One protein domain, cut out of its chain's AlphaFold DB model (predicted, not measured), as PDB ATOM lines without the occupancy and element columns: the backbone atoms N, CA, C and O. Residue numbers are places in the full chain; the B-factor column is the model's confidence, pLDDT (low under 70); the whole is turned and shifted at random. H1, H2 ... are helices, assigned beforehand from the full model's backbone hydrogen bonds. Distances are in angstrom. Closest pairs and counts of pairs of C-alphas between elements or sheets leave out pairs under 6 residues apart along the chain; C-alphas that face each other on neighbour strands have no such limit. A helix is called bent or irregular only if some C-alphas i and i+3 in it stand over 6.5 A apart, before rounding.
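Overview. This is residues 10 to 81 of the 154 residues of an uncharacterized protein of Anaerotruncus colihominis DSM 17241 (UniProt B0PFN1). A small head of three helices, H1, H2 and H3, with a long loop, residues 27 to 43, has one long helix, H4, leaving it as an arm; residues 71 to 81 of H4 stick out from the head. In the head, H1 is the long helix, the loop folds back from its last residue to the first of the short H2, and the short H3 follows H2 and leads into the arm. The printed part has 72 residues with four named helices, in the order H1, H2, H3, H4, and no named strand; its class is all helix. With a radius of gyration of the C-alphas of 13.2 A it is only just compact, close to loose, and the arm makes its elongated outline of 43 by 22 by 18 A.

Along the chain. The longest helix is H4, residues 64 to 81, 25.6 A from first to last C-alpha; it begins with C-alpha 64 at (61.691, -3.181, 43.943) and ends with C-alpha 81 at (60.608, 5.931, 67.869). Before it comes H3, residues 55 to 62, and before that H2, residues 44 to 51, each of 8 residues. H1, residues 12 to 26, measures 21.3 A and begins with C-alpha 12 at (70.257, -19.587, 36.166). None of the four helices is bent.

Arrangement. H4 and H3 are close but not clearly touching, with the closest C-alphas, those of Glu 60 and Leu 67, 7.0 A apart. Their lines are about perpendicular, but only just, at 70.4 degrees. H3 only just touches H2, with 3 pairs of C-alphas within 8 A, the closest being those of Phe 47 and Ala 55 at 6.6 A. These two run the same way at a steep tilt of 44 degrees. H2 in turn only just touches H1, also with 3 pairs of C-alphas within 8 A, and H1 touches it with residues 12 to 15 alone. The closest C-alphas there are those of Lys 12 and Tyr 50, 5.9 A apart, and the two helices run opposite ways at a steep tilt of 56 degrees. H1 and H3 are near each other, with 6 pairs of C-alphas within 10 A. H4 is apart from H1 and from H2. In H1, H2, H3 and H4 every O i to N i+4 pair is within hydrogen-bond range.

Size, cuts and confidence. The C-alphas of Thr 11 and Tyr 81 are the two farthest apart, at 44.0 A. Without residues 71 to 81, which stand free, the remaining 61 residues span 29 by 22 by 20 A, with a radius of gyration of 10.5 A. The link from H1 to H2, 17 residues, is long; those from H2 to H3 and from H3 to H4 are tight. The printed part has no cut. The mean pLDDT of the printed part is 88.1, and residues 69 to 71 are under 70.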
ATOM      1  N   TRP A  10      72.150 -26.478  40.233       84.81
ATOM      2  CA  TRP A  10      71.684 -25.124  39.975       84.81
ATOM      3  C   TRP A  10      72.039 -24.637  38.570       84.81
ATOM      4  O   TRP A  10      73.186 -24.709  38.133       84.81
ATOM      5  N   THR A  11      71.039 -24.080  37.896       92.19
ATOM      6  CA  THR A  11      71.173 -23.284  36.673       92.19
ATOM      7  C   THR A  11      70.574 -21.907  36.931       92.19
ATOM      8  O   THR A  11      69.830 -21.739  37.898       92.19
ATOM      9  N   LYS A  12      70.852 -20.928  36.060       91.94
ATOM     10  CA  LYS A  12      70.257 -19.587  36.166       91.94
ATOM     11  C   LYS A  12      68.727 -19.655  36.280       91.94
ATOM     12  O   LYS A  12      68.177 -19.159  37.253       91.94
ATOM     13  N   GLY A  13      68.071 -20.381  35.370       93.31
ATOM     14  CA  GLY A  13      66.612 -20.538  35.380       93.31
ATOM     15  C   GLY A  13      66.070 -21.184  36.660       93.31
ATOM     16  O   GLY A  13      65.107 -20.686  37.224       93.31
ATOM     17  N   LYS A  14      66.735 -22.223  37.190       93.75
ATOM     18  CA  LYS A  14      66.323 -22.845  38.463       93.75
ATOM     19  C   LYS A  14      66.476 -21.910  39.659       93.75
ATOM     20  O   LYS A  14      65.711 -22.009  40.610       93.75
ATOM     21  N   ILE A  15      67.488 -21.043  39.643       94.69
ATOM     22  CA  ILE A  15      67.679 -20.042  40.695       94.69
ATOM     23  C   ILE A  15      66.572 -18.990  40.619       94.69
ATOM     24  O   ILE A  15      66.011 -18.652  41.655       94.69
ATOM     25  N   GLU A  16      66.239 -18.507  39.418       95.56
ATOM     26  CA  GLU A  16      65.141 -17.552  39.216       95.56
ATOM     27  C   GLU A  16      63.793 -18.148  39.653       95.56
ATOM     28  O   GLU A  16      63.073 -17.514  40.417       95.56
ATOM     29  N   GLU A  17      63.493 -19.389  39.254       95.31
ATOM     30  CA  GLU A  17      62.275 -20.113  39.646       95.31
ATOM     31  C   GLU A  17      62.201 -20.334  41.163       95.31
ATOM     32  O   GLU A  17      61.188 -20.028  41.788       95.31
ATOM     33  N   ALA A  18      63.286 -20.808  41.782       94.62
ATOM     34  CA  ALA A  18      63.336 -21.022  43.225       94.62
ATOM     35  C   ALA A  18      63.167 -19.715  44.013       94.62
ATOM     36  O   ALA A  18      62.467 -19.681  45.027       94.62
ATOM     37  N   PHE A  19      63.797 -18.631  43.551       95.25
ATOM     38  CA  PHE A  19      63.683 -17.323  44.186       95.25
ATOM     39  C   PHE A  19      62.264 -16.763  44.044       95.25
ATOM     40  O   PHE A  19      61.688 -16.321  45.037       95.25
ATOM     41  N   ALA A  20      61.670 -16.847  42.850       94.56
ATOM     42  CA  ALA A  20      60.291 -16.436  42.609       94.56
ATOM     43  C   ALA A  20      59.301 -17.246  43.453       94.56
ATOM     44  O   ALA A  20      58.488 -16.656  44.158       94.56
ATOM     45  N   GLY A  21      59.440 -18.573  43.489       94.81
ATOM     46  CA  GLY A  21      58.599 -19.444  44.309       94.81
ATOM     47  C   GLY A  21      58.712 -19.147  45.807       94.81
ATOM     48  O   GLY A  21      57.711 -19.188  46.525       94.81
ATOM     49  N   PHE A  22      59.902 -18.784  46.301       94.81
ATOM     50  CA  PHE A  22      60.054 -18.313  47.679       94.81
ATOM     51  C   PHE A  22      59.287 -17.007  47.915       94.81
ATOM     52  O   PHE A  22      58.582 -16.885  48.920       94.81
ATOM     53  N   VAL A  23      59.429 -16.036  47.010       93.56
ATOM     54  CA  VAL A  23      58.782 -14.726  47.128       93.56
ATOM     55  C   VAL A  23      57.264 -14.851  47.064       93.56
ATOM     56  O   VAL A  23      56.588 -14.278  47.912       93.56
ATOM     57  N   GLU A  24      56.727 -15.632  46.130       92.94
ATOM     58  CA  GLU A  24      55.289 -15.885  46.013       92.94
ATOM     59  C   GLU A  24      54.738 -16.557  47.272       92.94
ATOM     60  O   GLU A  24      53.760 -16.086  47.852       92.94
ATOM     61  N   LYS A  25      55.414 -17.606  47.758       93.31
ATOM     62  CA  LYS A  25      54.976 -18.362  48.938       93.31
ATOM     63  C   LYS A  25      54.975 -17.534  50.224       93.31
ATOM     64  O   LYS A  25      54.132 -17.759  51.087       93.31
ATOM     65  N   ASN A  26      55.944 -16.635  50.394       90.19
ATOM     66  CA  ASN A  26      56.144 -15.905  51.651       90.19
ATOM     67  C   ASN A  26      55.738 -14.426  51.572       90.19
ATOM     68  O   ASN A  26      55.817 -13.724  52.580       90.19
ATOM     69  N   SER A  27      55.379 -13.936  50.382       88.38
ATOM     70  CA  SER A  27      55.109 -12.521  50.084       88.38
ATOM     71  C   SER A  27      56.218 -11.572  50.567       88.38
ATOM     72  O   SER A  27      55.970 -10.434  50.964       88.38
ATOM     73  N   ARG A  28      57.467 -12.053  50.580       90.00
ATOM     74  CA  ARG A  28      58.651 -11.303  51.017       90.00
ATOM     75  C   ARG A  28      59.920 -11.858  50.391       90.00
ATOM     76  O   ARG A  28      59.970 -13.006  49.958       90.00
ATOM     77  N   LEU A  29      60.981 -11.062  50.463       91.69
ATOM     78  CA  LEU A  29      62.315 -11.483  50.060       91.69
ATOM     79  C   LEU A  29      62.952 -12.444  51.082       91.69
ATOM     80  O   LEU A  29      62.707 -12.313  52.292       91.69
ATOM     81  N   PRO A  30      63.780 -13.396  50.619       90.94
ATOM     82  CA  PRO A  30      64.577 -14.235  51.502       90.94
ATOM     83  C   PRO A  30      65.637 -13.401  52.224       90.94
ATOM     84  O   PRO A  30      66.282 -12.530  51.637       90.94
ATOM     85  N   VAL A  31      65.850 -13.677  53.510       89.69
ATOM     86  CA  VAL A  31      66.960 -13.073  54.260       89.69
ATOM     87  C   VAL A  31      68.246 -13.876  54.065       89.69
ATOM     88  O   VAL A  31      68.224 -15.048  53.698       89.69
ATOM     89  N   ALA A  32      69.399 -13.279  54.374       87.69
ATOM     90  CA  ALA A  32      70.708 -13.893  54.129       87.69
ATOM     91  C   ALA A  32      70.867 -15.320  54.697       87.69
ATOM     92  O   ALA A  32      71.531 -16.144  54.070       87.69
ATOM     93  N   ARG A  33      70.255 -15.619  55.853       89.19
ATOM     94  CA  ARG A  33      70.282 -16.954  56.484       89.19
ATOM     95  C   ARG A  33      69.425 -18.001  55.759       89.19
ATOM     96  O   ARG A  33      69.694 -19.188  55.894       89.19
ATOM     97  N   GLU A  34      68.425 -17.572  54.993       92.88
ATOM     98  CA  GLU A  34      67.498 -18.438  54.246       92.88
ATOM     99  C   GLU A  34      68.028 -18.794  52.853       92.88
ATOM    100  O   GLU A  34      67.515 -19.704  52.217       92.88
ATOM    101  N   MET A  35      69.089 -18.127  52.389       93.50
ATOM    102  CA  MET A  35      69.775 -18.446  51.133       93.50
ATOM    103  C   MET A  35      70.569 -19.750  51.273       93.50
ATOM    104  O   MET A  35      71.799 -19.727  51.386       93.50
ATOM    105  N   ASN A  36      69.867 -20.882  51.349       92.31
ATOM    106  CA  ASN A  36      70.429 -22.224  51.440       92.31
ATOM    107  C   ASN A  36      69.400 -23.315  51.034       92.31
ATOM    108  O   ASN A  36      68.193 -23.048  51.010       92.31
ATOM    109  N   PRO A  37      69.850 -24.562  50.764       89.31
ATOM    110  CA  PRO A  37      68.982 -25.618  50.233       89.31
ATOM    111  C   PRO A  37      67.813 -26.047  51.131       89.31
ATOM    112  O   PRO A  37      66.835 -26.569  50.606       89.31
ATOM    113  N   GLN A  38      67.871 -25.827  52.450       88.94
ATOM    114  CA  GLN A  38      66.759 -26.163  53.356       88.94
ATOM    115  C   GLN A  38      65.507 -25.331  53.057       88.94
ATOM    116  O   GLN A  38      64.392 -25.790  53.282       88.94
ATOM    117  N   PHE A  39      65.689 -24.131  52.505       89.50
ATOM    118  CA  PHE A  39      64.605 -23.243  52.082       89.50
ATOM    119  C   PHE A  39      64.312 -23.352  50.581       89.50
ATOM    120  O   PHE A  39      63.623 -22.502  50.026       89.50
ATOM    121  N   GLY A  40      64.852 -24.377  49.910       90.88
ATOM    122  CA  GLY A  40      64.723 -24.539  48.463       90.88
ATOM    123  C   GLY A  40      65.505 -23.501  47.656       90.88
ATOM    124  O   GLY A  40      65.268 -23.372  46.463       90.88
ATOM    125  N   LEU A  41      66.438 -22.774  48.279       94.44
ATOM    126  CA  LEU A  41      67.228 -21.716  47.648       94.44
ATOM    127  C   LEU A  41      68.697 -22.140  47.465       94.44
ATOM    128  O   LEU A  41      69.214 -22.990  48.196       94.44
ATOM    129  N   PRO A  42      69.433 -21.555  46.508       93.75
ATOM    130  CA  PRO A  42      70.878 -21.734  46.438       93.75
ATOM    131  C   PRO A  42      71.573 -21.041  47.619       93.75
ATOM    132  O   PRO A  42      71.057 -20.090  48.207       93.75
ATOM    133  N   THR A  43      72.805 -21.462  47.931       94.00
ATOM    134  CA  THR A  43      73.646 -20.675  48.848       94.00
ATOM    135  C   THR A  43      73.965 -19.305  48.251       94.00
ATOM    136  O   THR A  43      74.026 -19.183  47.029       94.00
ATOM    137  N   ARG A  44      74.263 -18.290  49.074       93.81
ATOM    138  CA  ARG A  44      74.679 -16.957  48.580       93.81
ATOM    139  C   ARG A  44      75.814 -17.019  47.551       93.81
ATOM    140  O   ARG A  44      75.694 -16.458  46.470       93.81
ATOM    141  N   ARG A  45      76.875 -17.780  47.853       93.19
ATOM    142  CA  ARG A  45      78.017 -17.981  46.939       93.19
ATOM    143  C   ARG A  45      77.602 -18.661  45.635       93.19
ATOM    144  O   ARG A  45      78.149 -18.360  44.581       93.19
ATOM    145  N   THR A  46      76.667 -19.607  45.706       92.75
ATOM    146  CA  THR A  46      76.114 -20.257  44.514       92.75
ATOM    147  C   THR A  46      75.288 -19.265  43.703       92.75
ATOM    148  O   THR A  46      75.493 -19.174  42.502       92.75
ATOM    149  N   PHE A  47      74.410 -18.494  44.343       95.19
ATOM    150  CA  PHE A  47      73.607 -17.471  43.682       95.19
ATOM    151  C   PHE A  47      74.498 -16.501  42.899       95.19
ATOM    152  O   PHE A  47      74.370 -16.405  41.683       95.19
ATOM    153  N   GLU A  48      75.474 -15.885  43.569       95.19
ATOM    154  CA  GLU A  48      76.413 -14.934  42.959       95.19
ATOM    155  C   GLU A  48      77.184 -15.542  41.786       95.19
ATOM    156  O   GLU A  48      77.254 -14.946  40.713       95.19
ATOM    157  N   ARG A  49      77.693 -16.773  41.941       93.94
ATOM    158  CA  ARG A  49      78.422 -17.476  40.876       93.94
ATOM    159  C   ARG A  49      77.594 -17.647  39.598       93.94
ATOM    160  O   ARG A  49      78.158 -17.559  38.514       93.94
ATOM    161  N   TYR A  50      76.305 -17.966  39.716       93.62
ATOM    162  CA  TYR A  50      75.451 -18.277  38.563       93.62
ATOM    163  C   TYR A  50      74.703 -17.063  38.009       93.62
ATOM    164  O   TYR A  50      74.394 -17.032  36.819       93.62
ATOM    165  N   MET A  51      74.404 -16.080  38.857       93.38
ATOM    166  CA  MET A  51      73.647 -14.887  38.479       93.38
ATOM    167  C   MET A  51      74.553 -13.722  38.070       93.38
ATOM    168  O   MET A  51      74.084 -12.816  37.387       93.38
ATOM    169  N   GLY A  52      75.832 -13.744  38.463       94.31
ATOM    170  CA  GLY A  52      76.776 -12.649  38.217       94.31
ATOM    171  C   GLY A  52      76.504 -11.400  39.061       94.31
ATOM    172  O   GLY A  52      77.103 -10.363  38.812       94.31
ATOM    173  N   MET A  53      75.598 -11.498  40.034       94.88
ATOM    174  CA  MET A  53      75.204 -10.443  40.965       94.88
ATOM    175  C   MET A  53      74.759 -11.075  42.282       94.88
ATOM    176  O   MET A  53      74.396 -12.257  42.337       94.88
ATOM    177  N   THR A  54      74.769 -10.292  43.346       93.75
ATOM    178  CA  THR A  54      74.259 -10.701  44.649       93.75
ATOM    179  C   THR A  54      72.745 -10.914  44.611       93.75
ATOM    180  O   THR A  54      72.020 -10.353  43.789       93.75
ATOM    181  N   ALA A  55      72.237 -11.722  45.543       91.94
ATOM    182  CA  ALA A  55      70.793 -11.901  45.711       91.94
ATOM    183  C   ALA A  55      70.070 -10.588  46.065       91.94
ATOM    184  O   ALA A  55      68.891 -10.441  45.760       91.94
ATOM    185  N   GLN A  56      70.788  -9.643  46.683       89.25
ATOM    186  CA  GLN A  56      70.285  -8.313  47.009       89.25
ATOM    187  C   GLN A  56      70.122  -7.459  45.744       89.25
ATOM    188  O   GLN A  56      69.023  -6.982  45.493       89.25
ATOM    189  N   GLU A  57      71.155  -7.352  44.904       91.88
ATOM    190  CA  GLU A  57      71.078  -6.631  43.617       91.88
ATOM    191  C   GLU A  57      70.010  -7.237  42.694       91.88
ATOM    192  O   GLU A  57      69.254  -6.529  42.030       91.88
ATOM    193  N   TYR A  58      69.887  -8.570  42.687       94.44
ATOM    194  CA  TYR A  58      68.814  -9.243  41.957       94.44
ATOM    195  C   TYR A  58      67.426  -8.857  42.489       94.44
ATOM    196  O   TYR A  58      66.508  -8.618  41.703       94.44
ATOM    197  N   ALA A  59      67.264  -8.781  43.813       91.19
ATOM    198  CA  ALA A  59      66.016  -8.356  44.434       91.19
ATOM    199  C   ALA A  59      65.691  -6.884  44.147       91.19
ATOM    200  O   ALA A  59      64.531  -6.572  43.894       91.19
ATOM    201  N   GLU A  60      66.696  -6.007  44.117       88.00
ATOM    202  CA  GLU A  60      66.562  -4.596  43.724       88.00
ATOM    203  C   GLU A  60      66.044  -4.457  42.295       88.00
ATOM    204  O   GLU A  60      65.142  -3.663  42.035       88.00
ATOM    205  N   LEU A  61      66.543  -5.292  41.383       91.44
ATOM    206  CA  LEU A  61      66.122  -5.276  39.987       91.44
ATOM    207  C   LEU A  61      64.726  -5.881  39.767       91.44
ATOM    208  O   LEU A  61      63.963  -5.394  38.933       91.44
ATOM    209  N   ARG A  62      64.401  -6.984  40.452       91.31
ATOM    210  CA  ARG A  62      63.211  -7.805  40.149       91.31
ATOM    211  C   ARG A  62      62.031  -7.587  41.088       91.31
ATOM    212  O   ARG A  62      60.896  -7.820  40.683       91.31
ATOM    213  N   TYR A  63      62.283  -7.150  42.315       89.94
ATOM    214  CA  TYR A  63      61.274  -6.984  43.361       89.94
ATOM    215  C   TYR A  63      61.399  -5.626  44.077       89.94
ATOM    216  O   TYR A  63      61.390  -5.588  45.315       89.94
ATOM    217  N   PRO A  64      61.480  -4.496  43.340       85.50
ATOM    218  CA  PRO A  64      61.691  -3.181  43.943       85.50
ATOM    219  C   PRO A  64      60.585  -2.817  44.941       85.50
ATOM    220  O   PRO A  64      60.871  -2.304  46.015       85.50
ATOM    221  N   THR A  65      59.330  -3.179  44.660       84.50
ATOM    222  CA  THR A  65      58.181  -2.909  45.542       84.50
ATOM    223  C   THR A  65      58.277  -3.613  46.898       84.50
ATOM    224  O   THR A  65      57.862  -3.055  47.912       84.50
ATOM    225  N   LEU A  66      58.851  -4.820  46.952       80.62
ATOM    226  CA  LEU A  66      59.027  -5.559  48.208       80.62
ATOM    227  C   LEU A  66      60.177  -5.007  49.052       80.62
ATOM    228  O   LEU A  66      60.132  -5.117  50.280       80.62
ATOM    229  N   LEU A  67      61.190  -4.415  48.415       76.12
ATOM    230  CA  LEU A  67      62.228  -3.659  49.113       76.12
ATOM    231  C   LEU A  67      61.661  -2.352  49.650       76.12
ATOM    232  O   LEU A  67      61.765  -2.125  50.851       76.12
ATOM    233  N   SER A  68      60.939  -1.588  48.825       70.44
ATOM    234  CA  SER A  68      60.258  -0.365  49.261       70.44
ATOM    235  C   SER A  68      59.336  -0.623  50.454       70.44
ATOM    236  O   SER A  68      59.441   0.069  51.454       70.44
ATOM    237  N   ALA A  69      58.530  -1.690  50.443       68.12
ATOM    238  CA  ALA A  69      57.663  -2.039  51.575       68.12
ATOM    239  C   ALA A  69      58.426  -2.502  52.839       68.12
ATOM    240  O   ALA A  69      57.903  -2.453  53.958       68.12
ATOM    241  N   ARG A  70      59.645  -3.037  52.698       65.44
ATOM    242  CA  ARG A  70      60.522  -3.361  53.837       65.44
ATOM    243  C   ARG A  70      61.149  -2.087  54.404       65.44
ATOM    244  O   ARG A  70      61.185  -1.937  55.626       65.44
ATOM    245  N   ASP A  71      61.584  -1.192  53.529       68.88
ATOM    246  CA  ASP A  71      62.203   0.080  53.880       68.88
ATOM    247  C   ASP A  71      61.178   1.037  54.497       68.88
ATOM    248  O   ASP A  71      61.451   1.610  55.544       68.88
ATOM    249  N   GLU A  72      59.959   1.118  53.961       70.50
ATOM    250  CA  GLU A  72      58.837   1.874  54.532       70.50
ATOM    251  C   GLU A  72      58.502   1.417  55.950       70.50
ATOM    252  O   GLU A  72      58.377   2.245  56.848       70.50
ATOM    253  N   ARG A  73      58.418   0.102  56.198       72.56
ATOM    254  CA  ARG A  73      58.192  -0.426  57.554       72.56
ATOM    255  C   ARG A  73      59.325  -0.051  58.503       72.56
ATOM    256  O   ARG A  73      59.062   0.333  59.638       72.56
ATOM    257  N   HIS A  74      60.573  -0.143  58.049       75.50
ATOM    258  CA  HIS A  74      61.726   0.243  58.856       75.50
ATOM    259  C   HIS A  74      61.736   1.747  59.165       75.50
ATOM    260  O   HIS A  74      61.915   2.138  60.319       75.50
ATOM    261  N   ILE A  75      61.479   2.579  58.153       72.88
ATOM    262  CA  ILE A  75      61.352   4.033  58.273       72.88
ATOM    263  C   ILE A  75      60.216   4.377  59.233       72.88
ATOM    264  O   ILE A  75      60.411   5.203  60.118       72.88
ATOM    265  N   GLN A  76      59.066   3.712  59.125       75.12
ATOM    266  CA  GLN A  76      57.933   3.942  60.011       75.12
ATOM    267  C   GLN A  76      58.298   3.635  61.464       75.12
ATOM    268  O   GLN A  76      58.057   4.470  62.331       75.12
ATOM    269  N   THR A  77      58.952   2.503  61.742       78.19
ATOM    270  CA  THR A  77      59.435   2.186  63.096       78.19
ATOM    271  C   THR A  77      60.407   3.248  63.620       78.19
ATOM    272  O   THR A  77      60.301   3.661  64.776       78.19
ATOM    273  N   ILE A  78      61.331   3.733  62.783       75.69
ATOM    274  CA  ILE A  78      62.265   4.807  63.159       75.69
ATOM    275  C   ILE A  78      61.517   6.111  63.454       75.69
ATOM    276  O   ILE A  78      61.844   6.791  64.424       75.69
ATOM    277  N   LEU A  79      60.534   6.476  62.629       78.69
ATOM    278  CA  LEU A  79      59.742   7.692  62.808       78.69
ATOM    279  C   LEU A  79      58.900   7.627  64.082       78.69
ATOM    280  O   LEU A  79      58.886   8.602  64.829       78.69
ATOM    281  N   VAL A  80      58.271   6.483  64.362       80.69
ATOM    282  CA  VAL A  80      57.524   6.236  65.606       80.69
ATOM    283  C   VAL A  80      58.444   6.413  66.811       80.69
ATOM    284  O   VAL A  80      58.156   7.237  67.673       80.69
ATOM    285  N   TYR A  81      59.608   5.754  66.815       80.50
ATOM    286  CA  TYR A  81      60.608   5.931  67.869       80.50
ATOM    287  C   TYR A  81      61.053   7.390  68.013       80.50
ATOM    288  O   TYR A  81      61.084   7.928  69.114       80.50
TER     289      TYR A  81